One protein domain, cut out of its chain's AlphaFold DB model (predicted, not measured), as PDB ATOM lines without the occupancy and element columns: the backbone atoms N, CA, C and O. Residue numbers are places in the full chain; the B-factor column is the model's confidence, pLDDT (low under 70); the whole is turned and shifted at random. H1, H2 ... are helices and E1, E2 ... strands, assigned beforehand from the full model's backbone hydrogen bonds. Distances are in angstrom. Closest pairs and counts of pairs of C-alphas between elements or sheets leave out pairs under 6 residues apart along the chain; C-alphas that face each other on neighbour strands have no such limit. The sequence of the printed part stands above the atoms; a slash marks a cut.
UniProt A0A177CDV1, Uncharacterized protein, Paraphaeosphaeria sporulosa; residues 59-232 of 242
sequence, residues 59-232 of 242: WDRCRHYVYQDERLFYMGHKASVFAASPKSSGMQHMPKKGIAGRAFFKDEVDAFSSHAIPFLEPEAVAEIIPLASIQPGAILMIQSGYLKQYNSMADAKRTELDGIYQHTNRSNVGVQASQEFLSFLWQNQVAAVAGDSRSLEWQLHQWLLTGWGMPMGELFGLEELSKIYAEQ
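What this domain is: This is residues 59 to 232 of the 242 residues of an uncharacterized protein of Paraphaeosphaeria sporulosa (UniProt A0A177CDV1). A small sheet of four parallel strands, E1 to E4, has helices H3, H6 and H7 set loosely to one side of it and H8 near its edge strand E1. Two parts reach far from the sheet: H5, held off on stretches that stand free, and H1, beyond the E4 edge after a long opening stretch with no named element. The 174 printed residues hold eight helices and four strands, in the order H1 H2 E1 H3 E2 H4 H5 H6 E3 H7 E4 H8; the class is mixed, with 84 residues, under half, in named elements. The whole is compact, with a radius of gyration of the C-alphas of 17.0 A, and spans 47 by 44 by 29 A.

How they stand to each other: Residues 59 to 60 pair, antiparallel, with residues 216 to 217 of E4, residues 216 to 218. H1, residues 79 to 84, and H2, residues 91 to 96, are apart and not on the sheet. E1, residues 104 to 106, is parallel to E2, residues 139 to 143, with N 105 and O 141 at 2.8 A. H3, residues 122 to 128, only grazes the sheet; its Ile 128 and Phe 105 of E1 have C-alphas 6.4 A apart. H4, residues 146 to 152, is close to but not clearly touching H5, residues 155 to 167; their closest C-alphas, of Tyr 150 and Arg 158, are 7.7 A apart. H6, residues 179 to 187, is only just not on the sheet, with 4 pairs of C-alphas within 10 A. E3, residues 192 to 195, is parallel to E2, with N 142 and O 194 at 2.8 A, and to E4, with N 217 and O 193 at 2.8 A. H7, residues 202 to 212, and H8, residues 223 to 232, only graze the sheet. E1, H3, E2 and E3, H7, E4 are strand-helix-strand units, parallel neighbour strands joined through a helix, with right-handed crossovers; E2, H4 H5 H6, E3 is a third unit. In H1, H4, H6 and H8 every O i to N i+4 pair is within hydrogen-bond range; the counts are 2 of 3 in H3, 8 of 9 in H5, 6 of 7 in H7 and 0 of 2 in H2, where 2 of 3 O i to N i+3 pairs are.

Where its parts are: H1 begins at C-alpha 79, (-19.700, 48.431, 33.154). E2 is 12.9 A long, H5 19.1 A, H7 14.9 A and H8 14.6 A, ending at C-alpha 232, (-62.521, 39.723, 49.773).

The domain as a whole: The C-alphas of Ala 84 and Glu 231, the two farthest apart, are 50.6 A apart. The printed part has no cut; the links E1 to H3 and H5 to H6 are long. Mean pLDDT of the printed part is 79.4, with 45 residues under 70, among them 98 to 129.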
ATOM      1  N   TRP A  59     -39.432  49.168  38.161       92.06
ATOM      2  CA  TRP A  59     -38.642  47.972  38.420       92.06
ATOM      3  C   TRP A  59     -37.162  48.271  38.230       92.06
ATOM      4  O   TRP A  59     -36.748  48.761  37.178       92.06
ATOM      5  N   ASP A  60     -36.367  47.836  39.191       91.88
ATOM      6  CA  ASP A  60     -34.926  47.765  39.113       91.88
ATOM      7  C   ASP A  60     -34.460  46.361  38.761       91.88
ATOM      8  O   ASP A  60     -35.023  45.332  39.150       91.88
ATOM      9  N   ARG A  61     -33.395  46.323  37.963       88.81
ATOM     10  CA  ARG A  61     -32.780  45.085  37.482       88.81
ATOM     11  C   ARG A  61     -31.271  45.123  37.629       88.81
ATOM     12  O   ARG A  61     -30.688  46.120  38.025       88.81
ATOM     13  N   CYS A  62     -30.635  44.040  37.204       88.94
ATOM     14  CA  CYS A  62     -29.204  43.743  37.265       88.94
ATOM     15  C   CYS A  62     -28.206  44.835  36.812       88.94
ATOM     16  O   CYS A  62     -27.006  44.614  36.935       88.94
ATOM     17  N   ARG A  63     -28.652  45.945  36.206       89.31
ATOM     18  CA  ARG A  63     -27.807  47.097  35.824       89.31
ATOM     19  C   ARG A  63     -27.935  48.287  36.767       89.31
ATOM     20  O   ARG A  63     -27.071  49.153  36.732       89.31
ATOM     21  N   HIS A  64     -29.026  48.357  37.524       89.94
ATOM     22  CA  HIS A  64     -29.331  49.486  38.395       89.94
ATOM     23  C   HIS A  64     -28.238  49.651  39.452       89.94
ATOM     24  O   HIS A  64     -27.845  50.763  39.786       89.94
ATOM     25  N   TYR A  65     -27.703  48.523  39.922       89.19
ATOM     26  CA  TYR A  65     -26.814  48.498  41.058       89.19
ATOM     27  C   TYR A  65     -25.566  47.645  40.842       89.19
ATOM     28  O   TYR A  65     -25.615  46.634  40.145       89.19
ATOM     29  N   VAL A  66     -24.456  48.052  41.461       89.25
ATOM     30  CA  VAL A  66     -23.153  47.381  41.407       89.25
ATOM     31  C   VAL A  66     -22.706  46.970  42.809       89.25
ATOM     32  O   VAL A  66     -22.901  47.725  43.756       89.25
ATOM     33  N   TYR A  67     -22.073  45.808  42.958       87.44
ATOM     34  CA  TYR A  67     -21.285  45.526  44.161       87.44
ATOM     35  C   TYR A  67     -20.165  46.562  44.244       87.44
ATOM     36  O   TYR A  67     -19.328  46.629  43.343       87.44
ATOM     37  N   GLN A  68     -20.215  47.439  45.245       87.06
ATOM     38  CA  GLN A  68     -19.438  48.683  45.214       87.06
ATOM     39  C   GLN A  68     -17.932  48.423  45.303       87.06
ATOM     40  O   GLN A  68     -17.160  49.021  44.547       87.06
ATOM     41  N   ASP A  69     -17.532  47.493  46.169       88.19
ATOM     42  CA  ASP A  69     -16.127  47.184  46.425       88.19
ATOM     43  C   ASP A  69     -15.496  46.455  45.228       88.19
ATOM     44  O   ASP A  69     -14.412  46.813  44.763       88.19
ATOM     45  N   GLU A  70     -16.208  45.488  44.650       89.25
ATOM     46  CA  GLU A  70     -15.735  44.677  43.526       89.25
ATOM     47  C   GLU A  70     -15.970  45.337  42.159       89.25
ATOM     48  O   GLU A  70     -15.336  44.972  41.164       89.25
ATOM     49  N   ARG A  71     -16.876  46.318  42.089       92.00
ATOM     50  CA  ARG A  71     -17.343  46.978  40.857       92.00
ATOM     51  C   ARG A  71     -17.885  45.992  39.823       92.00
ATOM     52  O   ARG A  71     -17.672  46.150  38.614       92.00
ATOM     53  N   LEU A  72     -18.578  44.967  40.310       91.56
ATOM     54  CA  LEU A  72     -19.192  43.925  39.499       91.56
ATOM     55  C   LEU A  72     -20.714  44.011  39.563       91.56
ATOM     56  O   LEU A  72     -21.300  44.312  40.596       91.56
ATOM     57  N   PHE A  73     -21.341  43.736  38.429       92.25
ATOM     58  CA  PHE A  73     -22.776  43.563  38.270       92.25
ATOM     59  C   PHE A  73     -23.120  42.065  38.300       92.25
ATOM     60  O   PHE A  73     -22.226  41.212  38.318       92.25
ATOM     61  N   TYR A  74     -24.410  41.733  38.242       89.69
ATOM     62  CA  TYR A  74     -24.873  40.346  38.135       89.69
ATOM     63  C   TYR A  74     -24.119  39.559  37.052       89.69
ATOM     64  O   TYR A  74     -23.841  40.093  35.971       89.69
ATOM     65  N   MET A  75     -23.803  38.293  37.349       90.88
ATOM     66  CA  MET A  75     -22.927  37.412  36.555       90.88
ATOM     67  C   MET A  75     -21.465  37.881  36.437       90.88
ATOM     68  O   MET A  75     -20.752  37.478  35.520       90.88
ATOM     69  N   GLY A  76     -20.993  38.748  37.339       88.62
ATOM     70  CA  GLY A  76     -19.618  39.263  37.306       88.62
ATOM     71  C   GLY A  76     -19.359  40.227  36.146       88.62
ATOM     72  O   GLY A  76     -18.211  40.458  35.760       88.62
ATOM     73  N   HIS A  77     -20.414  40.788  35.549       90.62
ATOM     74  CA  HIS A  77     -20.268  41.757  34.469       90.62
ATOM     75  C   HIS A  77     -19.630  43.052  34.976       90.62
ATOM     76  O   HIS A  77     -19.880  43.495  36.090       90.62
ATOM     77  N   LYS A  78     -18.838  43.705  34.124       92.62
ATOM     78  CA  LYS A  78     -18.328  45.063  34.358       92.62
ATOM     79  C   LYS A  78     -19.130  46.067  33.540       92.62
ATOM     80  O   LYS A  78     -19.734  45.700  32.533       92.62
ATOM     81  N   ALA A  79     -19.048  47.347  33.897       91.25
ATOM     82  CA  ALA A  79     -19.700  48.431  33.154       91.25
ATOM     83  C   ALA A  79     -19.365  48.430  31.646       91.25
ATOM     84  O   ALA A  79     -20.213  48.759  30.817       91.25
ATOM     85  N   SER A  80     -18.159  47.983  31.270       92.50
ATOM     86  CA  SER A  80     -17.736  47.849  29.869       92.50
ATOM     87  C   SER A  80     -18.628  46.915  29.042       92.50
ATOM     88  O   SER A  80     -18.834  47.172  27.858       92.50
ATOM     89  N   VAL A  81     -19.218  45.879  29.648       91.06
ATOM     90  CA  VAL A  81     -20.165  44.972  28.972       91.06
ATOM     91  C   VAL A  81     -21.414  45.729  28.517       91.06
ATOM     92  O   VAL A  81     -21.964  45.445  27.453       91.06
ATOM     93  N   PHE A  82     -21.863  46.704  29.306       90.94
ATOM     94  CA  PHE A  82     -23.051  47.500  29.000       90.94
ATOM     95  C   PHE A  82     -22.745  48.634  28.028       90.94
ATOM     96  O   PHE A  82     -23.576  48.934  27.176       90.94
ATOM     97  N   ALA A  83     -21.538  49.203  28.095       89.94
ATOM     98  CA  ALA A  83     -21.053  50.140  27.085       89.94
ATOM     99  C   ALA A  83     -20.948  49.473  25.701       89.94
ATOM    100  O   ALA A  83     -21.292  50.081  24.692       89.94
ATOM    101  N   ALA A  84     -20.529  48.204  25.654       90.38
ATOM    102  CA  ALA A  84     -20.437  47.434  24.416       90.38
ATOM    103  C   ALA A  84     -21.803  46.982  23.870       90.38
ATOM    104  O   ALA A  84     -21.931  46.707  22.678       90.38
ATOM    105  N   SER A  85     -22.829  46.865  24.722       90.44
ATOM    106  CA  SER A  85     -24.156  46.426  24.294       90.44
ATOM    107  C   SER A  85     -25.276  47.000  25.164       90.44
ATOM    108  O   SER A  85     -25.383  46.671  26.356       90.44
ATOM    109  N   PRO A  86     -26.241  47.722  24.564       85.62
ATOM    110  CA  PRO A  86     -27.406  48.204  25.294       85.62
ATOM    111  C   PRO A  86     -28.324  47.057  25.730       85.62
ATOM    112  O   PRO A  86     -29.193  47.270  26.572       85.62
ATOM    113  N   LYS A  87     -28.118  45.832  25.222       87.81
ATOM    114  CA  LYS A  87     -28.979  44.688  25.521       87.81
ATOM    115  C   LYS A  87     -28.558  43.940  26.792       87.81
ATOM    116  O   LYS A  87     -29.425  43.613  27.592       87.81
ATOM    117  N   SER A  88     -27.276  43.681  27.031       86.56
ATOM    118  CA  SER A  88     -26.787  42.776  28.096       86.56
ATOM    119  C   SER A  88     -27.353  43.056  29.497       86.56
ATOM    120  O   SER A  88     -27.066  44.097  30.066       86.56
ATOM    121  N   SER A  89     -28.126  42.149  30.096       83.38
ATOM    122  CA  SER A  89     -28.770  42.363  31.411       83.38
ATOM    123  C   SER A  89     -29.791  43.517  31.478       83.38
ATOM    124  O   SER A  89     -30.246  43.853  32.567       83.38
ATOM    125  N   GLY A  90     -30.212  44.097  30.347       85.81
ATOM    126  CA  GLY A  90     -31.182  45.204  30.297       85.81
ATOM    127  C   GLY A  90     -32.639  44.794  30.560       85.81
ATOM    128  O   GLY A  90     -32.988  43.614  30.448       85.81
ATOM    129  N   MET A  91     -33.490  45.771  30.903       87.19
ATOM    130  CA  MET A  91     -34.898  45.598  31.312       87.19
ATOM    131  C   MET A  91     -35.753  44.785  30.328       87.19
ATOM    132  O   MET A  91     -36.581  43.982  30.746       87.19
ATOM    133  N   GLN A  92     -35.484  44.884  29.027       86.44
ATOM    134  CA  GLN A  92     -36.223  44.204  27.957       86.44
ATOM    135  C   GLN A  92     -36.226  42.662  28.035       86.44
ATOM    136  O   GLN A  92     -36.916  42.000  27.260       86.44
ATOM    137  N   HIS A  93     -35.439  42.060  28.932       86.31
ATOM    138  CA  HIS A  93     -35.474  40.621  29.200       86.31
ATOM    139  C   HIS A  93     -36.622  40.200  30.121       86.31
ATOM    140  O   HIS A  93     -37.150  39.106  29.949       86.31
ATOM    141  N   MET A  94     -37.013  41.059  31.065       83.25
ATOM    142  CA  MET A  94     -38.052  40.784  32.061       83.25
ATOM    143  C   MET A  94     -39.429  40.469  31.443       83.25
ATOM    144  O   MET A  94     -39.988  39.422  31.772       83.25
ATOM    145  N   PRO A  95     -39.961  41.257  30.479       79.06
ATOM    146  CA  PRO A  95     -41.291  40.992  29.925       79.06
ATOM    147  C   PRO A  95     -41.396  39.668  29.155       79.06
ATOM    148  O   PRO A  95     -42.496  39.159  28.983       79.06
ATOM    149  N   LYS A  96     -40.279  39.051  28.735       79.81
ATOM    150  CA  LYS A  96     -40.294  37.749  28.037       79.81
ATOM    151  C   LYS A  96     -40.750  36.586  28.924       79.81
ATOM    152  O   LYS A  96     -41.093  35.531  28.400       79.81
ATOM    153  N   LYS A  97     -40.684  36.747  30.248       72.38
ATOM    154  CA  LYS A  97     -41.140  35.755  31.232       72.38
ATOM    155  C   LYS A  97     -42.485  36.123  31.860       72.38
ATOM    156  O   LYS A  97     -43.193  35.224  32.294       72.38
ATOM    157  N   GLY A  98     -42.839  37.409  31.856       59.69
ATOM    158  CA  GLY A  98     -43.966  37.939  32.620       59.69
ATOM    159  C   GLY A  98     -43.606  38.142  34.094       59.69
ATOM    160  O   GLY A  98     -42.664  37.543  34.608       59.69
ATOM    161  N   ILE A  99     -44.343  39.030  34.757       63.00
ATOM    162  CA  ILE A  99     -44.195  39.351  36.179       63.00
ATOM    163  C   ILE A  99     -45.579  39.141  36.790       63.00
ATOM    164  O   ILE A  99     -46.480  39.944  36.563       63.00
ATOM    165  N   ALA A 100     -45.773  38.031  37.497       55.59
ATOM    166  CA  ALA A 100     -47.024  37.731  38.178       55.59
ATOM    167  C   ALA A 100     -46.722  36.978  39.473       55.59
ATOM    168  O   ALA A 100     -46.037  35.962  39.458       55.59
ATOM    169  N   GLY A 101     -47.238  37.478  40.589       57.19
ATOM    170  CA  GLY A 101     -47.025  36.894  41.906       57.19
ATOM    171  C   GLY A 101     -47.940  37.541  42.936       57.19
ATOM    172  O   GLY A 101     -48.556  38.569  42.654       57.19
ATOM    173  N   ARG A 102     -48.088  36.894  44.094       56.75
ATOM    174  CA  ARG A 102     -48.973  37.335  45.176       56.75
ATOM    175  C   ARG A 102     -48.294  37.076  46.516       56.75
ATOM    176  O   ARG A 102     -47.965  35.928  46.789       56.75
ATOM    177  N   ALA A 103     -48.105  38.121  47.310       55.28
ATOM    178  CA  ALA A 103     -47.824  38.075  48.745       55.28
ATOM    179  C   ALA A 103     -47.847  39.526  49.255       55.28
ATOM    180  O   ALA A 103     -47.229  40.377  48.623       55.28
ATOM    181  N   PHE A 104     -48.589  39.818  50.328       60.31
ATOM    182  CA  PHE A 104     -48.829  41.182  50.819       60.31
ATOM    183  C   PHE A 104     -48.388  41.335  52.263       60.31
ATOM    184  O   PHE A 104     -49.042  40.836  53.166       60.31
ATOM    185  N   PHE A 105     -47.310  42.070  52.484       61.81
ATOM    186  CA  PHE A 105     -46.904  42.478  53.817       61.81
ATOM    187  C   PHE A 105     -47.413  43.895  54.072       61.81
ATOM    188  O   PHE A 105     -47.160  44.773  53.250       61.81
ATOM    189  N   LYS A 106     -48.121  44.129  55.178       62.53
ATOM    190  CA  LYS A 106     -48.545  45.469  55.600       62.53
ATOM    191  C   LYS A 106     -47.953  45.769  56.968       62.53
ATOM    192  O   LYS A 106     -48.225  45.034  57.911       62.53
ATOM    193  N   ASP A 107     -47.227  46.874  57.069       60.53
ATOM    194  CA  ASP A 107     -46.804  47.444  58.345       60.53
ATOM    195  C   ASP A 107     -46.994  48.967  58.309       60.53
ATOM    196  O   ASP A 107     -46.653  49.620  57.321       60.53
ATOM    197  N   GLU A 108     -47.614  49.530  59.347       58.47
ATOM    198  CA  GLU A 108     -47.881  50.970  59.451       58.47
ATOM    199  C   GLU A 108     -46.844  51.611  60.380       58.47
ATOM    200  O   GLU A 108     -47.071  51.792  61.575       58.47
ATOM    201  N   VAL A 109     -45.700  51.986  59.807       63.31
ATOM    202  CA  VAL A 109     -44.624  52.727  60.488       63.31
ATOM    203  C   VAL A 109     -44.504  54.147  59.932       63.31
ATOM    204  O   VAL A 109     -44.932  54.409  58.811       63.31
ATOM    205  N   ASP A 110     -43.910  55.086  60.678       67.94
ATOM    206  CA  ASP A 110     -43.564  56.409  60.131       67.94
ATOM    207  C   ASP A 110     -42.559  56.241  58.983       67.94
ATOM    208  O   ASP A 110     -41.388  55.908  59.192       67.94
ATOM    209  N   ALA A 111     -43.028  56.483  57.761       61.22
ATOM    210  CA  ALA A 111     -42.305  56.164  56.542       61.22
ATOM    211  C   ALA A 111     -41.165  57.146  56.225       61.22
ATOM    212  O   ALA A 111     -40.366  56.904  55.316       61.22
ATOM    213  N   PHE A 112     -41.094  58.255  56.964       67.44
ATOM    214  CA  PHE A 112     -40.039  59.263  56.855       67.44
ATOM    215  C   PHE A 112     -39.042  59.192  58.009       67.44
ATOM    216  O   PHE A 112     -38.085  59.969  58.050       67.44
ATOM    217  N   SER A 113     -39.247  58.260  58.936       67.56
ATOM    218  CA  SER A 113     -38.264  57.933  59.955       67.56
ATOM    219  C   SER A 113     -37.133  57.075  59.373       67.56
ATOM    220  O   SER A 113     -37.267  56.429  58.334       67.56
ATOM    221  N   SER A 114     -36.004  57.023  60.081       61.97
ATOM    222  CA  SER A 114     -34.926  56.068  59.805       61.97
ATOM    223  C   SER A 114     -35.203  54.673  60.376       61.97
ATOM    224  O   SER A 114     -34.266  53.908  60.598       61.97
ATOM    225  N   HIS A 115     -36.454  54.376  60.729       62.97
ATOM    226  CA  HIS A 115     -36.819  53.102  61.318       62.97
ATOM    227  C   HIS A 115     -36.811  52.027  60.231       62.97
ATOM    228  O   HIS A 115     -37.639  52.041  59.320       62.97
ATOM    229  N   ALA A 116     -35.859  51.102  60.325       62.16
ATOM    230  CA  ALA A 116     -35.908  49.882  59.539       62.16
ATOM    231  C   ALA A 116     -37.080  49.042  60.050       62.16
ATOM    232  O   ALA A 116     -37.188  48.824  61.257       62.16
ATOM    233  N   ILE A 117     -37.941  48.578  59.145       66.88
ATOM    234  CA  ILE A 117     -38.996  47.627  59.488       66.88
ATOM    235  C   ILE A 117     -38.284  46.307  59.786       66.88
ATOM    236  O   ILE A 117     -37.722  45.722  58.849       66.88
ATOM    237  N   PRO A 118     -38.227  45.843  61.048       67.31
ATOM    238  CA  PRO A 118     -37.589  44.573  61.343       67.31
ATOM    239  C   PRO A 118     -38.326  43.495  60.556       67.31
ATOM    240  O   PRO A 118     -39.558  43.434  60.568       67.31
ATOM    241  N   PHE A 119     -37.581  42.656  59.840       66.12
ATOM    242  CA  PHE A 119     -38.207  41.489  59.248       66.12
ATOM    243  C   PHE A 119     -38.645  40.584  60.396       66.12
ATOM    244  O   PHE A 119     -37.809  40.068  61.137       66.12
ATOM    245  N   LEU A 120     -39.959  40.487  60.584       62.03
ATOM    246  CA  LEU A 120     -40.553  39.629  61.593       62.03
ATOM    247  C   LEU A 120     -40.148  38.177  61.317       62.03
ATOM    248  O   LEU A 120     -39.960  37.786  60.162       62.03
ATOM    249  N   GLU A 121     -40.026  37.377  62.374       57.12
ATOM    250  CA  GLU A 121     -39.785  35.941  62.230       57.12
ATOM    251  C   GLU A 121     -40.847  35.313  61.302       57.12
ATOM    252  O   GLU A 121     -41.985  35.802  61.252       57.12
ATOM    253  N   PRO A 122     -40.513  34.250  60.547       57.03
ATOM    254  CA  PRO A 122     -41.416  33.629  59.579       57.03
ATOM    255  C   PRO A 122     -42.815  33.321  60.122       57.03
ATOM    256  O   PRO A 122     -43.783  33.403  59.372       57.03
ATOM    257  N   GLU A 123     -42.942  33.010  61.412       56.97
ATOM    258  CA  GLU A 123     -44.209  32.771  62.104       56.97
ATOM    259  C   GLU A 123     -45.085  34.028  62.168       56.97
ATOM    260  O   GLU A 123     -46.281  33.957  61.908       56.97
ATOM    261  N   ALA A 124     -44.500  35.193  62.433       57.28
ATOM    262  CA  ALA A 124     -45.214  36.468  62.440       57.28
ATOM    263  C   ALA A 124     -45.493  36.974  61.014       57.28
ATOM    264  O   ALA A 124     -46.528  37.585  60.756       57.28
ATOM    265  N   VAL A 125     -44.634  36.641  60.043       63.16
ATOM    266  CA  VAL A 125     -44.964  36.819  58.618       63.16
ATOM    267  C   VAL A 125     -46.119  35.903  58.208       63.16
ATOM    268  O   VAL A 125     -46.957  36.326  57.416       63.16
ATOM    269  N   ALA A 126     -46.212  34.691  58.767       62.38
ATOM    270  CA  ALA A 126     -47.301  33.746  58.511       62.38
ATOM    271  C   ALA A 126     -48.666  34.236  59.015       62.38
ATOM    272  O   ALA A 126     -49.695  33.874  58.442       62.38
ATOM    273  N   GLU A 127     -48.676  35.053  60.072       59.09
ATOM    274  CA  GLU A 127     -49.886  35.707  60.586       59.09
ATOM    275  C   GLU A 127     -50.402  36.807  59.643       59.09
ATOM    276  O   GLU A 127     -51.602  37.071  59.604       59.09
ATOM    277  N   ILE A 128     -49.511  37.421  58.857       61.88
ATOM    278  CA  ILE A 128     -49.831  38.516  57.926       61.88
ATOM    279  C   ILE A 128     -50.103  37.978  56.516       61.88
ATOM    280  O   ILE A 128     -51.011  38.435  55.821       61.88
ATOM    281  N   ILE A 129     -49.318  36.992  56.083       67.19
ATOM    282  CA  ILE A 129     -49.411  36.332  54.784       67.19
ATOM    283  C   ILE A 129     -49.528  34.838  55.044       67.19
ATOM    284  O   ILE A 129     -48.591  34.255  55.585       67.19
ATOM    285  N   PRO A 130     -50.583  34.157  54.572       70.00
ATOM    286  CA  PRO A 130     -50.615  32.705  54.636       70.00
ATOM    287  C   PRO A 130     -49.401  32.149  53.877       70.00
ATOM    288  O   PRO A 130     -49.369  32.234  52.650       70.00
ATOM    289  N   LEU A 131     -48.400  31.584  54.564       69.62
ATOM    290  CA  LEU A 131     -47.165  31.111  53.909       69.62
ATOM    291  C   LEU A 131     -47.456  30.094  52.799       69.62
ATOM    292  O   LEU A 131     -46.805  30.101  51.761       69.62
ATOM    293  N   ALA A 132     -48.509  29.288  52.966       69.12
ATOM    294  CA  ALA A 132     -48.993  28.355  51.949       69.12
ATOM    295  C   ALA A 132     -49.407  29.031  50.621       69.12
ATOM    296  O   ALA A 132     -49.457  28.378  49.578       69.12
ATOM    297  N   SER A 133     -49.704  30.333  50.636       69.62
ATOM    298  CA  SER A 133     -50.010  31.118  49.436       69.62
ATOM    299  C   SER A 133     -48.762  31.558  48.663       69.62
ATOM    300  O   SER A 133     -48.874  31.917  47.489       69.62
ATOM    301  N   ILE A 134     -47.574  31.479  49.275       76.44
ATOM    302  CA  ILE A 134     -46.303  31.815  48.635       76.44
ATOM    303  C   ILE A 134     -45.848  30.605  47.822       76.44
ATOM    304  O   ILE A 134     -45.330  29.621  48.341       76.44
ATOM    305  N   GLN A 135     -46.094  30.671  46.519       76.69
ATOM    306  CA  GLN A 135     -45.658  29.649  45.573       76.69
ATOM    307  C   GLN A 135     -44.307  30.031  44.959       76.69
ATOM    308  O   GLN A 135     -44.022  31.223  44.817       76.69
ATOM    309  N   PRO A 136     -43.491  29.057  44.519       84.19
ATOM    310  CA  PRO A 136     -42.264  29.353  43.796       84.19
ATOM    311  C   PRO A 136     -42.512  30.292  42.615       84.19
ATOM    312  O   PRO A 136     -43.407  30.072  41.796       84.19
ATOM    313  N   GLY A 137     -41.713  31.352  42.529       83.06
ATOM    314  CA  GLY A 137     -41.912  32.421  41.557       83.06
ATOM    315  C   GLY A 137     -42.824  33.557  42.029       83.06
ATOM    316  O   GLY A 137     -43.088  34.471  41.248       83.06
ATOM    317  N   ALA A 138     -43.297  33.532  43.279       81.81
ATOM    318  CA  ALA A 138     -44.093  34.612  43.849       81.81
ATOM    319  C   ALA A 138     -43.338  35.947  43.861       81.81
ATOM    320  O   ALA A 138     -42.108  36.011  43.843       81.81
ATOM    321  N   ILE A 139     -44.116  37.024  43.923       84.38
ATOM    322  CA  ILE A 139     -43.629  38.387  44.090       84.38
ATOM    323  C   ILE A 139     -44.110  38.845  45.451       84.38
ATOM    324  O   ILE A 139     -45.318  38.847  45.699       84.38
ATOM    325  N   LEU A 140     -43.164  39.208  46.307       83.81
ATOM    326  CA  LEU A 140     -43.457  39.749  47.622       83.81
ATOM    327  C   LEU A 140     -43.696  41.253  47.506       83.81
ATOM    328  O   LEU A 140     -42.779  41.988  47.154       83.81
ATOM    329  N   MET A 141     -44.920  41.693  47.789       83.00
ATOM    330  CA  MET A 141     -45.313  43.099  47.849       83.00
ATOM    331  C   MET A 141     -45.308  43.574  49.304       83.00
ATOM    332  O   MET A 141     -45.943  42.961  50.160       83.00
ATOM    333  N   ILE A 142     -44.616  44.675  49.577       81.25
ATOM    334  CA  ILE A 142     -44.435  45.263  50.904       81.25
ATOM    335  C   ILE A 142     -45.089  46.644  50.912       81.25
ATOM    336  O   ILE A 142     -44.659  47.556  50.208       81.25
ATOM    337  N   GLN A 143     -46.128  46.799  51.720       80.50
ATOM    338  CA  GLN A 143     -46.794  48.059  52.004       80.50
ATOM    339  C   GLN A 143     -46.260  48.614  53.331       80.50
ATOM    340  O   GLN A 143     -46.709  48.207  54.399       80.50
ATOM    341  N   SER A 144     -45.302  49.538  53.251       77.44
ATOM    342  CA  SER A 144     -44.765  50.302  54.385       77.44
ATOM    343  C   SER A 144     -45.579  51.560  54.699       77.44
ATOM    344  O   SER A 144     -45.393  52.185  55.740       77.44
ATOM    345  N   GLY A 145     -46.464  51.979  53.785       79.56
ATOM    346  CA  GLY A 145     -47.294  53.169  53.942       79.56
ATOM    347  C   GLY A 145     -46.620  54.469  53.499       79.56
ATOM    348  O   GLY A 145     -47.168  55.546  53.753       79.56
ATOM    349  N   TYR A 146     -45.472  54.402  52.816       84.50
ATOM    350  CA  TYR A 146     -44.745  55.588  52.353       84.50
ATOM    351  C   TYR A 146     -45.576  56.465  51.420       84.50
ATOM    352  O   TYR A 146     -45.741  57.657  51.689       84.50
ATOM    353  N   LEU A 147     -46.152  55.894  50.356       86.19
ATOM    354  CA  LEU A 147     -46.957  56.673  49.409       86.19
ATOM    355  C   LEU A 147     -48.191  57.287  50.071       86.19
ATOM    356  O   LEU A 147     -48.507  58.444  49.803       86.19
ATOM    357  N   LYS A 148     -48.841  56.552  50.981       85.38
ATOM    358  CA  LYS A 148     -49.991  57.043  51.753       85.38
ATOM    359  C   LYS A 148     -49.630  58.303  52.526       85.38
ATOM    360  O   LYS A 148     -50.275  59.343  52.380       85.38
ATOM    361  N   GLN A 149     -48.560  58.225  53.311       85.19
ATOM    362  CA  GLN A 149     -48.111  59.343  54.130       85.19
ATOM    363  C   GLN A 149     -47.635  60.507  53.257       85.19
ATOM    364  O   GLN A 149     -48.038  61.643  53.504       85.19
ATOM    365  N   TYR A 150     -46.871  60.231  52.193       87.00
ATOM    366  CA  TYR A 150     -46.411  61.243  51.242       87.00
ATOM    367  C   TYR A 150     -47.578  61.997  50.591       87.00
ATOM    368  O   TYR A 150     -47.559  63.228  50.523       87.00
ATOM    369  N   ASN A 151     -48.625  61.287  50.159       87.38
ATOM    370  CA  ASN A 151     -49.800  61.866  49.505       87.38
ATOM    371  C   ASN A 151     -50.645  62.729  50.453       87.38
ATOM    372  O   ASN A 151     -51.172  63.754  50.026       87.38
ATOM    373  N   SER A 152     -50.724  62.368  51.737       87.50
ATOM    374  CA  SER A 152     -51.421  63.165  52.762       87.50
ATOM    375  C   SER A 152     -50.582  64.290  53.381       87.50
ATOM    376  O   SER A 152     -51.096  65.097  54.154       87.50
ATOM    377  N   MET A 153     -49.283  64.338  53.082       88.25
ATOM    378  CA  MET A 153     -48.349  65.281  53.688       88.25
ATOM    379  C   MET A 153     -48.584  66.720  53.212       88.25
ATOM    380  O   MET A 153     -48.803  66.967  52.028       88.25
ATOM    381  N   ALA A 154     -48.453  67.683  54.128       91.88
ATOM    382  CA  ALA A 154     -48.482  69.105  53.795       91.88
ATOM    383  C   ALA A 154     -47.282  69.519  52.916       91.88
ATOM    384  O   ALA A 154     -46.149  69.090  53.151       91.88
ATOM    385  N   ASP A 155     -47.500  70.432  51.966       90.94
ATOM    386  CA  ASP A 155     -46.476  70.868  50.998       90.94
ATOM    387  C   ASP A 155     -45.222  71.474  51.647       90.94
ATOM    388  O   ASP A 155     -44.107  71.293  51.151       90.94
ATOM    389  N   ALA A 156     -45.380  72.131  52.802       90.69
ATOM    390  CA  ALA A 156     -44.257  72.649  53.581       90.69
ATOM    391  C   ALA A 156     -43.305  71.524  54.022       90.69
ATOM    392  O   ALA A 156     -42.088  71.655  53.898       90.69
ATOM    393  N   LYS A 157     -43.855  70.388  54.471       85.31
ATOM    394  CA  LYS A 157     -43.054  69.236  54.896       85.31
ATOM    395  C   LYS A 157     -42.420  68.516  53.706       85.31
ATOM    396  O   LYS A 157     -41.274  68.091  53.806       85.31
ATOM    397  N   ARG A 158     -43.108  68.446  52.559       86.88
ATOM    398  CA  ARG A 158     -42.523  67.916  51.312       86.88
ATOM    399  C   ARG A 158     -41.315  68.735  50.859       86.88
ATOM    400  O   ARG A 158     -40.291  68.162  50.513       86.88
ATOM    401  N   THR A 159     -41.421  70.063  50.923       87.56
ATOM    402  CA  THR A 159     -40.317  70.984  50.599       87.56
ATOM    403  C   THR A 159     -39.128  70.796  51.541       87.56
ATOM    404  O   THR A 159     -37.984  70.747  51.096       87.56
ATOM    405  N   GLU A 160     -39.389  70.658  52.845       86.62
ATOM    406  CA  GLU A 160     -38.350  70.378  53.843       86.62
ATOM    407  C   GLU A 160     -37.623  69.060  53.537       86.62
ATOM    408  O   GLU A 160     -36.393  69.021  53.501       86.62
ATOM    409  N   LEU A 161     -38.382  67.993  53.275       82.06
ATOM    410  CA  LEU A 161     -37.831  66.687  52.935       82.06
ATOM    411  C   LEU A 161     -37.014  66.727  51.642       82.06
ATOM    412  O   LEU A 161     -35.927  66.160  51.614       82.06
ATOM    413  N   ASP A 162     -37.483  67.415  50.597       84.44
ATOM    414  CA  ASP A 162     -36.715  67.590  49.358       84.44
ATOM    415  C   ASP A 162     -35.341  68.218  49.634       84.44
ATOM    416  O   ASP A 162     -34.318  67.677  49.215       84.44
ATOM    417  N   GLY A 163     -35.296  69.280  50.448       83.25
ATOM    418  CA  GLY A 163     -34.039  69.901  50.876       83.25
ATOM    419  C   GLY A 163     -33.124  68.951  51.657       83.25
ATOM    420  O   GLY A 163     -31.916  68.918  51.423       83.25
ATOM    421  N   ILE A 164     -33.684  68.123  52.545       79.56
ATOM    422  CA  ILE A 164     -32.929  67.092  53.277       79.56
ATOM    423  C   ILE A 164     -32.334  66.068  52.301       79.56
ATOM    424  O   ILE A 164     -31.151  65.729  52.402       79.56
ATOM    425  N   TYR A 165     -33.117  65.604  51.327       75.62
ATOM    426  CA  TYR A 165     -32.700  64.584  50.365       75.62
ATOM    427  C   TYR A 165     -31.652  65.067  49.356       75.62
ATOM    428  O   TYR A 165     -30.935  64.242  48.792       75.62
ATOM    429  N   GLN A 166     -31.510  66.378  49.151       77.75
ATOM    430  CA  GLN A 166     -30.424  66.938  48.340       77.75
ATOM    431  C   GLN A 166     -29.048  66.824  49.020       77.75
ATOM    432  O   GLN A 166     -28.021  66.851  48.340       77.75
ATOM    433  N   HIS A 167     -29.008  66.704  50.352       72.75
ATOM    434  CA  HIS A 167     -27.771  66.835  51.132       72.75
ATOM    435  C   HIS A 167     -27.464  65.657  52.056       72.75
ATOM    436  O   HIS A 167     -26.319  65.498  52.478       72.75
ATOM    437  N   THR A 168     -28.449  64.819  52.369       60.56
ATOM    438  CA  THR A 168     -28.271  63.654  53.237       60.56
ATOM    439  C   THR A 168     -28.511  62.370  52.465       60.56
ATOM    440  O   THR A 168     -29.516  62.192  51.776       60.56
ATOM    441  N   ASN A 169     -27.556  61.451  52.577       56.22
ATOM    442  CA  ASN A 169     -27.697  60.129  52.005       56.22
ATOM    443  C   ASN A 169     -28.341  59.214  53.058       56.22
ATOM    444  O   ASN A 169     -27.680  58.798  54.003       56.22
ATOM    445  N   ARG A 170     -29.606  58.873  52.802       60.47
ATOM    446  CA  ARG A 170     -30.230  57.569  53.086       60.47
ATOM    447  C   ARG A 170     -30.512  57.224  54.544       60.47
ATOM    448  O   ARG A 170     -29.773  56.479  55.176       60.47
ATOM    449  N   SER A 171     -31.720  57.602  54.934       56.81
ATOM    450  CA  SER A 171     -32.555  56.778  55.799       56.81
ATOM    451  C   SER A 171     -33.957  56.783  55.196       56.81
ATOM    452  O   SER A 171     -34.661  57.783  55.297       56.81
ATOM    453  N   ASN A 172     -34.320  55.727  54.473       65.75
ATOM    454  CA  ASN A 172     -35.681  55.538  53.979       65.75
ATOM    455  C   ASN A 172     -36.258  54.323  54.692       65.75
ATOM    456  O   ASN A 172     -35.530  53.359  54.919       65.75
ATOM    457  N   VAL A 173     -37.551  54.360  55.001       67.12
ATOM    458  CA  VAL A 173     -38.241  53.181  55.514       67.12
ATOM    459  C   VAL A 173     -38.119  52.023  54.519       67.12
ATOM    460  O   VAL A 173     -38.331  52.183  53.313       67.12
ATOM    461  N   GLY A 174     -37.797  50.842  55.028       68.50
ATOM    462  CA  GLY A 174     -37.669  49.625  54.244       68.50
ATOM    463  C   GLY A 174     -37.542  48.413  55.153       68.50
ATOM    464  O   GLY A 174     -37.258  48.549  56.343       68.50
ATOM    465  N   VAL A 175     -37.769  47.222  54.594       75.62
ATOM    466  CA  VAL A 175     -37.496  45.979  55.323       75.62
ATOM    467  C   VAL A 175     -36.008  45.902  55.612       75.62
ATOM    468  O   VAL A 175     -35.186  46.036  54.703       75.62
ATOM    469  N   GLN A 176     -35.687  45.679  56.881       80.62
ATOM    470  CA  GLN A 176     -34.329  45.555  57.364       80.62
ATOM    471  C   GLN A 176     -33.573  44.489  56.567       80.62
ATOM    472  O   GLN A 176     -34.028  43.357  56.392       80.62
ATOM    473  N   ALA A 177     -32.369  44.840  56.128       83.12
ATOM    474  CA  ALA A 177     -31.452  43.882  55.542       83.12
ATOM    475  C   ALA A 177     -30.974  42.897  56.626       83.12
ATOM    476  O   ALA A 177     -30.131  43.243  57.456       83.12
ATOM    477  N   SER A 178     -31.518  41.680  56.628       85.12
ATOM    478  CA  SER A 178     -31.196  40.640  57.610       85.12
ATOM    479  C   SER A 178     -31.006  39.266  56.961       85.12
ATOM    480  O   SER A 178     -31.453  39.017  55.834       85.12
ATOM    481  N   GLN A 179     -30.313  38.366  57.662       86.88
ATOM    482  CA  GLN A 179     -30.113  36.996  57.189       86.88
ATOM    483  C   GLN A 179     -31.442  36.238  57.140       86.88
ATOM    484  O   GLN A 179     -31.653  35.425  56.240       86.88
ATOM    485  N   GLU A 180     -32.337  36.525  58.076       85.19
ATOM    486  CA  GLU A 180     -33.670  35.949  58.203       85.19
ATOM    487  C   GLU A 180     -34.513  36.313  56.980       85.19
ATOM    488  O   GLU A 180     -35.075  35.425  56.337       85.19
ATOM    489  N   PHE A 181     -34.501  37.588  56.569       84.75
ATOM    490  CA  PHE A 181     -35.229  38.034  55.382       84.75
ATOM    491  C   PHE A 181     -34.698  37.384  54.103       84.75
ATOM    492  O   PHE A 181     -35.464  36.847  53.302       84.75
ATOM    493  N   LEU A 182     -33.375  37.366  53.919       88.50
ATOM    494  CA  LEU A 182     -32.765  36.692  52.771       88.50
ATOM    495  C   LEU A 182     -33.090  35.193  52.759       88.50
ATOM    496  O   LEU A 182     -33.432  34.640  51.713       88.50
ATOM    497  N   SER A 183     -33.014  34.541  53.919       87.50
ATOM    498  CA  SER A 183     -33.331  33.119  54.061       87.50
ATOM    499  C   SER A 183     -34.788  32.848  53.707       87.50
ATOM    500  O   SER A 183     -35.057  31.915  52.956       87.50
ATOM    501  N   PHE A 184     -35.711  33.700  54.157       85.44
ATOM    502  CA  PHE A 184     -37.124  33.622  53.807       85.44
ATOM    503  C   PHE A 184     -37.348  33.721  52.293       85.44
ATOM    504  O   PHE A 184     -38.009  32.856  51.714       85.44
ATOM    505  N   LEU A 185     -36.772  34.732  51.632       86.69
ATOM    506  CA  LEU A 185     -36.906  34.911  50.182       86.69
ATOM    507  C   LEU A 185     -36.372  33.696  49.414       86.69
ATOM    508  O   LEU A 185     -37.006  33.225  48.466       86.69
ATOM    509  N   TRP A 186     -35.217  33.181  49.839       88.31
ATOM    510  CA  TRP A 186     -34.560  32.042  49.210       88.31
ATOM    511  C   TRP A 186     -35.354  30.745  49.383       88.31
ATOM    512  O   TRP A 186     -35.631  30.050  48.404       88.31
ATOM    513  N   GLN A 187     -35.747  30.425  50.618       86.94
ATOM    514  CA  GLN A 187     -36.465  29.193  50.957       86.94
ATOM    515  C   GLN A 187     -37.831  29.119  50.272       86.94
ATOM    516  O   GLN A 187     -38.219  28.055  49.799       86.94
ATOM    517  N   ASN A 188     -38.523  30.254  50.157       82.69
ATOM    518  CA  ASN A 188     -39.827  30.335  49.501       82.69
ATOM    519  C   ASN A 188     -39.732  30.568  47.982       82.69
ATOM    520  O   ASN A 188     -40.753  30.740  47.318       82.69
ATOM    521  N   GLN A 189     -38.518  30.573  47.415       87.88
ATOM    522  CA  GLN A 189     -38.261  30.766  45.983       87.88
ATOM    523  C   GLN A 189     -38.968  32.008  45.414       87.88
ATOM    524  O   GLN A 189     -39.552  31.974  44.325       87.88
ATOM    525  N   VAL A 190     -38.923  33.109  46.165       86.81
ATOM    526  CA  VAL A 190     -39.475  34.396  45.739       86.81
ATOM    527  C   VAL A 190     -38.703  34.876  44.508       86.81
ATOM    528  O   VAL A 190     -37.475  34.832  44.471       86.81
ATOM    529  N   ALA A 191     -39.416  35.310  43.469       89.19
ATOM    530  CA  ALA A 191     -38.808  35.766  42.220       89.19
ATOM    531  C   ALA A 191     -38.465  37.254  42.227       89.19
ATOM    532  O   ALA A 191     -37.536  37.657  41.527       89.19
ATOM    533  N   ALA A 192     -39.226  38.066  42.960       90.00
ATOM    534  CA  ALA A 192     -39.024  39.505  43.056       90.00
ATOM    535  C   ALA A 192     -39.630  40.061  44.348       90.00
ATOM    536  O   ALA A 192     -40.582  39.499  44.894       90.00
ATOM    537  N   VAL A 193     -39.104  41.197  44.789       88.25
ATOM    538  CA  VAL A 193     -39.644  41.967  45.914       88.25
ATOM    539  C   VAL A 193     -40.042  43.337  45.392       88.25
ATOM    540  O   VAL A 193     -39.318  43.920  44.595       88.25
ATOM    541  N   ALA A 194     -41.182  43.859  45.811       88.25
ATOM    542  CA  ALA A 194     -41.606  45.204  45.471       88.25
ATOM    543  C   ALA A 194     -42.343  45.854  46.635       88.25
ATOM    544  O   ALA A 194     -42.818  45.164  47.532       88.25
ATOM    545  N   GLY A 195     -42.457  47.175  46.629       85.81
ATOM    546  CA  GLY A 195     -43.199  47.879  47.660       85.81
ATOM    547  C   GLY A 195     -43.554  49.311  47.311       85.81
ATOM    548  O   GLY A 195     -43.238  49.813  46.230       85.81
ATOM    549  N   ASP A 196     -44.232  49.966  48.246       86.19
ATOM    550  CA  ASP A 196     -44.616  51.375  48.150       86.19
ATOM    551  C   ASP A 196     -43.556  52.332  48.724       86.19
ATOM    552  O   ASP A 196     -43.741  53.547  48.664       86.19
ATOM    553  N   SER A 197     -42.430  51.827  49.243       83.69
ATOM    554  CA  SER A 197     -41.323  52.669  49.702       83.69
ATOM    555  C   SER A 197     -40.574  53.331  48.540       83.69
ATOM    556  O   SER A 197     -40.593  52.864  47.397       83.69
ATOM    557  N   ARG A 198     -39.899  54.450  48.842       77.50
ATOM    558  CA  ARG A 198     -39.032  55.163  47.888       77.50
ATOM    559  C   ARG A 198     -37.777  54.385  47.518       77.50
ATOM    560  O   ARG A 198     -37.249  54.589  46.438       77.50
ATOM    561  N   SER A 199     -37.269  53.617  48.469       74.94
ATOM    562  CA  SER A 199     -36.101  52.764  48.328       74.94
ATOM    563  C   SER A 199     -36.278  51.619  49.307       74.94
ATOM    564  O   SER A 199     -36.649  51.857  50.458       74.94
ATOM    565  N   LEU A 200     -35.985  50.393  48.895       70.69
ATOM    566  CA  LEU A 200     -35.686  49.332  49.864       70.69
ATOM    567  C   LEU A 200     -34.282  49.565  50.461       70.69
ATOM    568  O   LEU A 200     -33.518  50.390  49.949       70.69
ATOM    569  N   GLU A 201     -33.931  48.875  51.551       73.38
ATOM    570  CA  GLU A 201     -32.625  49.041  52.212       73.38
ATOM    571  C   GLU A 201     -31.452  48.918  51.217       73.38
ATOM    572  O   GLU A 201     -31.431  48.075  50.312       73.38
ATOM    573  N   TRP A 202     -30.444  49.778  51.367       73.50
ATOM    574  CA  TRP A 202     -29.342  49.901  50.400       73.50
ATOM    575  C   TRP A 202     -28.512  48.615  50.272       73.50
ATOM    576  O   TRP A 202     -28.011  48.290  49.197       73.50
ATOM    577  N   GLN A 203     -28.379  47.858  51.357       82.06
ATOM    578  CA  GLN A 203     -27.669  46.581  51.383       82.06
ATOM    579  C   GLN A 203     -28.404  45.527  50.540       82.06
ATOM    580  O   GLN A 203     -27.754  44.745  49.843       82.06
ATOM    581  N   LEU A 204     -29.744  45.557  50.519       86.81
ATOM    582  CA  LEU A 204     -30.550  44.638  49.711       86.81
ATOM    583  C   LEU A 204     -30.319  44.844  48.213       86.81
ATOM    584  O   LEU A 204     -30.313  43.869  47.471       86.81
ATOM    585  N   HIS A 205     -30.036  46.069  47.763       88.31
ATOM    586  CA  HIS A 205     -29.739  46.326  46.352       88.31
ATOM    587  C   HIS A 205     -28.531  45.517  45.859       88.31
ATOM    588  O   HIS A 205     -28.568  44.936  44.775       88.31
ATOM    589  N   GLN A 206     -27.470  45.434  46.667       88.06
ATOM    590  CA  GLN A 206     -26.289  44.637  46.325       88.06
ATOM    591  C   GLN A 206     -26.623  43.152  46.274       88.06
ATOM    592  O   GLN A 206     -26.309  42.472  45.298       88.06
ATOM    593  N   TRP A 207     -27.287  42.643  47.305       89.56
ATOM    594  CA  TRP A 207     -27.533  41.213  47.431       89.56
ATOM    595  C   TRP A 207     -28.564  40.709  46.419       89.56
ATOM    596  O   TRP A 207     -28.317  39.719  45.730       89.56
ATOM    597  N   LEU A 208     -29.679  41.419  46.259       90.38
ATOM    598  CA  LEU A 208     -30.786  40.996  45.407       90.38
ATOM    599  C   LEU A 208     -30.493  41.263  43.925       90.38
ATOM    600  O   LEU A 208     -30.509  40.324  43.126       90.38
ATOM    601  N   LEU A 209     -30.156  42.499  43.539       90.00
ATOM    602  CA  LEU A 209     -29.971  42.847  42.121       90.00
ATOM    603  C   LEU A 209     -28.659  42.295  41.567       90.00
ATOM    604  O   LEU A 209     -28.642  41.709  40.481       90.00
ATOM    605  N   THR A 210     -27.561  42.503  42.294       87.19
ATOM    606  CA  THR A 210     -26.224  42.120  41.833       87.19
ATOM    607  C   THR A 210     -25.897  40.677  42.177       87.19
ATOM    608  O   THR A 210     -25.398  39.953  41.320       87.19
ATOM    609  N   GLY A 211     -26.176  40.247  43.407       87.00
ATOM    610  CA  GLY A 211     -25.903  38.882  43.849       87.00
ATOM    611  C   GLY A 211     -26.816  37.867  43.167       87.00
ATOM    612  O   GLY A 211     -26.338  36.935  42.523       87.00
ATOM    613  N   TRP A 212     -28.131  38.045  43.285       91.19
ATOM    614  CA  TRP A 212     -29.107  37.034  42.854       91.19
ATOM    615  C   TRP A 212     -29.727  37.307  41.483       91.19
ATOM    616  O   TRP A 212     -30.255  36.393  40.851       91.19
ATOM    617  N   GLY A 213     -29.658  38.548  40.995       89.56
ATOM    618  CA  GLY A 213     -30.404  38.961  39.805       89.56
ATOM    619  C   GLY A 213     -31.915  39.047  40.045       89.56
ATOM    620  O   GLY A 213     -32.681  39.051  39.079       89.56
ATOM    621  N   MET A 214     -32.329  39.113  41.312       92.19
ATOM    622  CA  MET A 214     -33.709  39.268  41.760       92.19
ATOM    623  C   MET A 214     -34.160  40.720  41.533       92.19
ATOM    624  O   MET A 214     -33.529  41.630  42.070       92.19
ATOM    625  N   PRO A 215     -35.220  40.966  40.744       92.19
ATOM    626  CA  PRO A 215     -35.752  42.307  40.526       92.19
ATOM    627  C   PRO A 215     -36.347  42.925  41.793       92.19
ATOM    628  O   PRO A 215     -36.943  42.223  42.615       92.19
ATOM    629  N   MET A 216     -36.230  44.249  41.890       91.75
ATOM    630  CA  MET A 216     -36.778  45.049  42.987       91.75
ATOM    631  C   MET A 216     -37.753  46.088  42.442       91.75
ATOM    632  O   MET A 216     -37.471  46.696  41.415       91.75
ATOM    633  N   GLY A 217     -38.909  46.253  43.073       91.12
ATOM    634  CA  GLY A 217     -39.919  47.224  42.667       91.12
ATOM    635  C   GLY A 217     -40.130  48.300  43.723       91.12
ATOM    636  O   GLY A 217     -40.253  47.992  44.905       91.12
ATOM    637  N   GLU A 218     -40.210  49.555  43.301       91.62
ATOM    638  CA  GLU A 218     -40.310  50.698  44.216       91.62
ATOM    639  C   GLU A 218     -41.453  51.625  43.804       91.62
ATOM    640  O   GLU A 218     -41.830  51.677  42.627       91.62
ATOM    641  N   LEU A 219     -42.004  52.358  44.779       90.56
ATOM    642  CA  LEU A 219     -43.100  53.316  44.594       90.56
ATOM    643  C   LEU A 219     -44.373  52.707  43.975       90.56
ATOM    644  O   LEU A 219     -45.064  53.368  43.199       90.56
ATOM    645  N   PHE A 220     -44.719  51.457  44.292       89.56
ATOM    646  CA  PHE A 220     -45.972  50.846  43.834       89.56
ATOM    647  C   PHE A 220     -47.167  51.373  44.632       89.56
ATOM    648  O   PHE A 220     -47.167  51.349  45.858       89.56
ATOM    649  N   GLY A 221     -48.230  51.800  43.948       88.06
ATOM    650  CA  GLY A 221     -49.489  52.169  44.599       88.06
ATOM    651  C   GLY A 221     -50.235  50.939  45.121       88.06
ATOM    652  O   GLY A 221     -50.921  50.269  44.352       88.06
ATOM    653  N   LEU A 222     -50.113  50.642  46.420       82.12
ATOM    654  CA  LEU A 222     -50.687  49.433  47.037       82.12
ATOM    655  C   LEU A 222     -51.986  49.671  47.832       82.12
ATOM    656  O   LEU A 222     -52.612  48.707  48.264       82.12
ATOM    657  N   GLU A 223     -52.424  50.921  48.020       79.75
ATOM    658  CA  GLU A 223     -53.599  51.238  48.852       79.75
ATOM    659  C   GLU A 223     -54.905  50.619  48.342       79.75
ATOM    660  O   GLU A 223     -55.583  49.921  49.092       79.75
ATOM    661  N   GLU A 224     -55.252  50.842  47.072       78.94
ATOM    662  CA  GLU A 224     -56.485  50.290  46.492       78.94
ATOM    663  C   GLU A 224     -56.451  48.761  46.456       78.94
ATOM    664  O   GLU A 224     -57.452  48.096  46.707       78.94
ATOM    665  N   LEU A 225     -55.268  48.191  46.221       75.69
ATOM    666  CA  LEU A 225     -55.070  46.749  46.233       75.69
ATOM    667  C   LEU A 225     -55.319  46.172  47.632       75.69
ATOM    668  O   LEU A 225     -56.039  45.187  47.762       75.69
ATOM    669  N   SER A 226     -54.805  46.827  48.675       72.56
ATOM    670  CA  SER A 226     -55.046  46.448  50.071       72.56
ATOM    671  C   SER A 226     -56.537  46.485  50.439       72.56
ATOM    672  O   SER A 226     -57.023  45.548  51.072       72.56
ATOM    673  N   LYS A 227     -57.289  47.502  49.985       75.94
ATOM    674  CA  LYS A 227     -58.748  47.589  50.208       75.94
ATOM    675  C   LYS A 227     -59.494  46.409  49.583       75.94
ATOM    676  O   LYS A 227     -60.291  45.769  50.261       75.94
ATOM    677  N   ILE A 228     -59.174  46.074  48.330       76.75
ATOM    678  CA  ILE A 228     -59.793  44.949  47.612       76.75
ATOM    679  C   ILE A 228     -59.553  43.621  48.347       76.75
ATOM    680  O   ILE A 228     -60.472  42.810  48.456       76.75
ATOM    681  N   TYR A 229     -58.342  43.384  48.865       69.81
ATOM    682  CA  TYR A 229     -58.050  42.170  49.640       69.81
ATOM    683  C   TYR A 229     -58.844  42.119  50.952       69.81
ATOM    684  O   TYR A 229     -59.448  41.091  51.249       69.81
ATOM    685  N   ALA A 230     -58.916  43.229  51.691       69.19
ATOM    686  CA  ALA A 230     -59.681  43.295  52.937       69.19
ATOM    687  C   ALA A 230     -61.182  43.011  52.726       69.19
ATOM    688  O   ALA A 230     -61.804  42.312  53.526       69.19
ATOM    689  N   GLU A 231     -61.764  43.504  51.628       72.06
ATOM    690  CA  GLU A 231     -63.158  43.230  51.256       72.06
ATOM    691  C   GLU A 231     -63.387  41.756  50.873       72.06
ATOM    692  O   GLU A 231     -64.410  41.169  51.230       72.06
ATOM    693  N   GLN A 232     -62.430  41.131  50.177       65.06
ATOM    694  CA  GLN A 232     -62.521  39.723  49.773       65.06
ATOM    695  C   GLN A 232     -62.374  38.749  50.945       65.06
ATOM    696  O   GLN A 232     -63.062  37.724  50.967       65.06
TER     697      GLN A 232